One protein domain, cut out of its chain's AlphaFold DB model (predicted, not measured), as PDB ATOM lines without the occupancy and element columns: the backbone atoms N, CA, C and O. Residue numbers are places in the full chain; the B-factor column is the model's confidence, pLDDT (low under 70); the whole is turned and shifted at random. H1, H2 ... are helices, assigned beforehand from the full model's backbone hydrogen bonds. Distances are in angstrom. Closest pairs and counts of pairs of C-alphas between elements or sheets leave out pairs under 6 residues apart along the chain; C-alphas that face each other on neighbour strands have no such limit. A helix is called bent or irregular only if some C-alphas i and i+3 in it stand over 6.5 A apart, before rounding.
ATOM      1  N   GLY A 158      46.147  26.175  29.374       79.12
ATOM      2  CA  GLY A 158      46.938  27.343  29.756       79.12
ATOM      3  C   GLY A 158      47.213  27.405  31.262       79.12
ATOM      4  O   GLY A 158      46.377  27.010  32.078       79.12
ATOM      5  N   TYR A 159      48.362  27.968  31.638       75.94
ATOM      6  CA  TYR A 159      48.671  28.278  33.036       75.94
ATOM      7  C   TYR A 159      47.608  29.206  33.643       75.94
ATOM      8  O   TYR A 159      47.188  30.177  33.013       75.94
ATOM      9  N   GLY A 160      47.180  28.917  34.875       75.00
ATOM     10  CA  GLY A 160      46.157  29.703  35.574       75.00
ATOM     11  C   GLY A 160      44.718  29.443  35.112       75.00
ATOM     12  O   GLY A 160      43.816  30.199  35.482       75.00
ATOM     13  N   THR A 161      44.485  28.390  34.320       80.12
ATOM     14  CA  THR A 161      43.131  27.902  34.030       80.12
ATOM     15  C   THR A 161      42.432  27.546  35.339       80.12
ATOM     16  O   THR A 161      42.975  26.816  36.163       80.12
ATOM     17  N   ARG A 162      41.224  28.078  35.546       78.62
ATOM     18  CA  ARG A 162      40.418  27.735  36.724       78.62
ATOM     19  C   ARG A 162      39.929  26.290  36.599       78.62
ATOM     20  O   ARG A 162      39.547  25.882  35.503       78.62
ATOM     21  N   ALA A 163      39.874  25.566  37.715       75.38
ATOM     22  CA  ALA A 163      39.479  24.154  37.764       75.38
ATOM     23  C   ALA A 163      38.168  23.858  37.004       75.38
ATOM     24  O   ALA A 163      38.096  22.921  36.220       75.38
ATOM     25  N   ASN A 164      37.165  24.736  37.113       81.31
ATOM     26  CA  ASN A 164      35.871  24.582  36.439       81.31
ATOM     27  C   ASN A 164      35.922  24.641  34.896       81.31
ATOM     28  O   ASN A 164      34.922  24.346  34.250       81.31
ATOM     29  N   HIS A 165      37.037  25.060  34.293       82.81
ATOM     30  CA  HIS A 165      37.220  25.057  32.838       82.81
ATOM     31  C   HIS A 165      38.018  23.847  32.337       82.81
ATOM     32  O   HIS A 165      38.020  23.590  31.134       82.81
ATOM     33  N   VAL A 166      38.678  23.104  33.231       84.25
ATOM     34  CA  VAL A 166      39.516  21.945  32.883       84.25
ATOM     35  C   VAL A 166      38.712  20.898  32.126       84.25
ATOM     36  O   VAL A 166      39.163  20.412  31.090       84.25
ATOM     37  N   GLU A 167      37.506  20.601  32.604       84.62
ATOM     38  CA  GLU A 167      36.606  19.627  31.989       84.62
ATOM     39  C   GLU A 167      36.292  19.997  30.526       84.62
ATOM     40  O   GLU A 167      36.402  19.169  29.625       84.62
ATOM     41  N   GLY A 168      36.020  21.279  30.259       87.25
ATOM     42  CA  GLY A 168      35.795  21.784  28.904       87.25
ATOM     43  C   GLY A 168      37.006  21.599  27.985       87.25
ATOM     44  O   GLY A 168      36.844  21.197  26.833       87.25
ATOM     45  N   TYR A 169      38.222  21.830  28.491       88.88
ATOM     46  CA  TYR A 169      39.450  21.585  27.726       88.88
ATOM     47  C   TYR A 169      39.705  20.098  27.477       88.88
ATOM     48  O   TYR A 169      40.176  19.732  26.398       88.88
ATOM     49  N   LEU A 170      39.376  19.234  28.440       87.56
ATOM     50  CA  LEU A 170      39.472  17.789  28.263       87.56
ATOM     51  C   LEU A 170      38.493  17.310  27.183       87.56
ATOM     52  O   LEU A 170      38.902  16.596  26.267       87.56
ATOM     53  N   PHE A 171      37.235  17.757  27.225       89.88
ATOM     54  CA  PHE A 171      36.261  17.446  26.179       89.88
ATOM     55  C   PHE A 171      36.685  17.981  24.814       89.88
ATOM     56  O   PHE A 171      36.582  17.263  23.820       89.88
ATOM     57  N   GLU A 172      37.213  19.204  24.746       91.38
ATOM     58  CA  GLU A 172      37.753  19.758  23.505       91.38
ATOM     59  C   GLU A 172      38.904  18.895  22.962       91.38
ATOM     60  O   GLU A 172      38.954  18.613  21.761       91.38
ATOM     61  N   PHE A 173      39.823  18.454  23.825       91.88
ATOM     62  CA  PHE A 173      40.926  17.572  23.444       91.88
ATOM     63  C   PHE A 173      40.413  16.239  22.883       91.88
ATOM     64  O   PHE A 173      40.817  15.842  21.785       91.88
ATOM     65  N   LEU A 174      39.487  15.585  23.590       91.25
ATOM     66  CA  LEU A 174      38.883  14.321  23.162       91.25
ATOM     67  C   LEU A 174      38.130  14.485  21.836       91.25
ATOM     68  O   LEU A 174      38.341  13.703  20.911       91.25
ATOM     69  N   PHE A 175      37.342  15.552  21.696       93.56
ATOM     70  CA  PHE A 175      36.613  15.875  20.469       93.56
ATOM     71  C   PHE A 175      37.557  16.070  19.277       93.56
ATOM     72  O   PHE A 175      37.350  15.516  18.196       93.56
ATOM     73  N   LYS A 176      38.649  16.820  19.464       93.75
ATOM     74  CA  LYS A 176      39.653  17.028  18.411       93.75
ATOM     75  C   LYS A 176      40.381  15.739  18.032       93.75
ATOM     76  O   LYS A 176      40.791  15.621  16.877       93.75
ATOM     77  N   ARG A 177      40.579  14.821  18.979       92.31
ATOM     78  CA  ARG A 177      41.235  13.528  18.741       92.31
ATOM     79  C   ARG A 177      40.310  12.539  18.029       92.31
ATOM     80  O   ARG A 177      40.791  11.791  17.189       92.31
ATOM     81  N   ALA A 178      39.012  12.576  18.325       93.62
ATOM     82  CA  ALA A 178      38.009  11.715  17.700       93.62
ATOM     83  C   ALA A 178      37.643  12.135  16.265       93.62
ATOM     84  O   ALA A 178      37.230  11.290  15.476       93.62
ATOM     85  N   HIS A 179      37.787  13.422  15.918       94.81
ATOM     86  CA  HIS A 179      37.261  13.960  14.658       94.81
ATOM     87  C   HIS A 179      38.313  14.667  13.781       94.81
ATOM     88  O   HIS A 179      39.041  15.555  14.270       94.81
ATOM     89  N   PRO A 180      38.357  14.364  12.463       95.50
ATOM     90  CA  PRO A 180      39.210  15.061  11.503       95.50
ATOM     91  C   PRO A 180      38.943  16.565  11.492       95.50
ATOM     92  O   PRO A 180      37.805  17.017  11.591       95.50
ATOM     93  N   ARG A 181      39.997  17.374  11.326       94.81
ATOM     94  CA  ARG A 181      39.892  18.843  11.393       94.81
ATOM     95  C   ARG A 181      38.833  19.421  10.445       94.81
ATOM     96  O   ARG A 181      38.192  20.394  10.828       94.81
ATOM     97  N   ALA A 182      38.688  18.852   9.249       96.75
ATOM     98  CA  ALA A 182      37.755  19.327   8.230       96.75
ATOM     99  C   ALA A 182      36.282  19.174   8.651       96.75
ATOM    100  O   ALA A 182      35.477  20.043   8.343       96.75
ATOM    101  N   GLU A 183      35.957  18.132   9.419       95.81
ATOM    102  CA  GLU A 183      34.577  17.747   9.751       95.81
ATOM    103  C   GLU A 183      34.115  18.271  11.117       95.81
ATOM    104  O   GLU A 183      32.926  18.281  11.424       95.81
ATOM    105  N   ARG A 184      35.043  18.743  11.962       95.81
ATOM    106  CA  ARG A 184      34.757  19.147  13.351       95.81
ATOM    107  C   ARG A 184      33.592  20.125  13.490       95.81
ATOM    108  O   ARG A 184      32.846  20.015  14.453       95.81
ATOM    109  N   ILE A 185      33.457  21.094  12.585       96.00
ATOM    110  CA  ILE A 185      32.380  22.093  12.665       96.00
ATOM    111  C   ILE A 185      31.024  21.442  12.389       96.00
ATOM    112  O   ILE A 185      30.074  21.685  13.128       96.00
ATOM    113  N   GLU A 186      30.941  20.606  11.356       95.75
ATOM    114  CA  GLU A 186      29.707  19.913  10.978       95.75
ATOM    115  C   GLU A 186      29.274  18.956  12.092       95.75
ATOM    116  O   GLU A 186      28.157  19.057  12.598       95.75
ATOM    117  N   ILE A 187      30.207  18.140  12.590       95.69
ATOM    118  CA  ILE A 187      29.962  17.212  13.701       95.69
ATOM    119  C   ILE A 187      29.545  17.963  14.972       95.69
ATOM    120  O   ILE A 187      28.648  17.524  15.690       95.69
ATOM    121  N   PHE A 188      30.165  19.110  15.262       94.44
ATOM    122  CA  PHE A 188      29.791  19.925  16.416       94.44
ATOM    123  C   PHE A 188      28.336  20.404  16.327       94.44
ATOM    124  O   PHE A 188      27.594  20.302  17.307       94.44
ATOM    125  N   PHE A 189      27.900  20.873  15.154       94.44
ATOM    126  CA  PHE A 189      26.507  21.267  14.952       94.44
ATOM    127  C   PHE A 189      25.545  20.083  15.020       94.44
ATOM    128  O   PHE A 189      24.485  20.222  15.626       94.44
ATOM    129  N   ASP A 190      25.923  18.917  14.498       93.56
ATOM    130  CA  ASP A 190      25.113  17.702  14.615       93.56
ATOM    131  C   ASP A 190      24.921  17.276  16.076       93.56
ATOM    132  O   ASP A 190      23.821  16.888  16.478       93.56
ATOM    133  N   VAL A 191      25.975  17.364  16.894       92.31
ATOM    134  CA  VAL A 191      25.896  17.086  18.334       92.31
ATOM    135  C   VAL A 191      24.975  18.094  19.024       92.31
ATOM    136  O   VAL A 191      24.079  17.684  19.762       92.31
ATOM    137  N   ILE A 192      25.123  19.395  18.752       92.31
ATOM    138  CA  ILE A 192      24.240  20.428  19.322       92.31
ATOM    139  C   ILE A 192      22.786  20.203  18.910       92.31
ATOM    140  O   ILE A 192      21.904  20.269  19.762       92.31
ATOM    141  N   ALA A 193      22.526  19.911  17.636       92.56
ATOM    142  CA  ALA A 193      21.176  19.685  17.129       92.56
ATOM    143  C   ALA A 193      20.505  18.469  17.789       92.56
ATOM    144  O   ALA A 193      19.299  18.487  18.031       92.56
ATOM    145  N   LYS A 194      21.281  17.427  18.120       91.38
ATOM    146  CA  LYS A 194      20.797  16.257  18.871       91.38
ATOM    147  C   LYS A 194      20.513  16.578  20.339       91.38
ATOM    148  O   LYS A 194      19.530  16.083  20.879       91.38
ATOM    149  N   MET A 195      21.360  17.388  20.975       91.19
ATOM    150  CA  MET A 195      21.218  17.764  22.388       91.19
ATOM    151  C   MET A 195      20.101  18.790  22.617       91.19
ATOM    152  O   MET A 195      19.434  18.760  23.649       91.19
ATOM    153  N   TYR A 196      19.885  19.675  21.646       90.38
ATOM    154  CA  TYR A 196      18.895  20.747  21.686       90.38
ATOM    155  C   TYR A 196      18.008  20.679  20.436       90.38
ATOM    156  O   TYR A 196      18.112  21.542  19.556       90.38
ATOM    157  N   PRO A 197      17.147  19.649  20.319       87.19
ATOM    158  CA  PRO A 197      16.229  19.560  19.198       87.19
ATOM    159  C   PRO A 197      15.295  20.779  19.209       87.19
ATOM    160  O   PRO A 197      14.906  21.251  20.283       87.19
TER     161      PRO A 197
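Overview. This is residues 158 to 197 of the 223 residues of the protein "Putative transposase-like protein" of Lasius niger (UniProt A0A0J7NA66). Two helices, H1 and then H2, make an open V, joined at its corner by a tight link, with residues 189 to 197 sticking out free at the far end of the second arm. The printed part has 40 residues, is all helix with no named strand, and is loose, with a radius of gyration of the C-alphas of 12.3 A. Its outline is flat, spanning 33 by 24 by 11 A.

Arrangement. H1, residues 163 to 178, and H2, residues 184 to 195, are close but not clearly touching; their closest C-alphas, those of Lys 176 and Arg 184, are 7.4 A apart. They run opposite ways at a steep tilt of 64 degrees. Every O i to N i+4 pair is within hydrogen-bond range in H2, and 10 of 12 are in H1.

Along the chain. H1 begins at C-alpha 163 (39.479, 24.154, 37.764) and is 23.7 A long. It is irregular, but only just: C-alphas 164 and 167 are 6.7 A apart. H2, 16.3 A long, ends at C-alpha 195 (21.218, 17.764, 22.388).

Size, cuts and confidence. The two C-alphas farthest apart, those of Tyr 159 and Pro 197, are 36.3 A apart. The printed part has no cut and no long link, and no printed residue is under 70 in pLDDT.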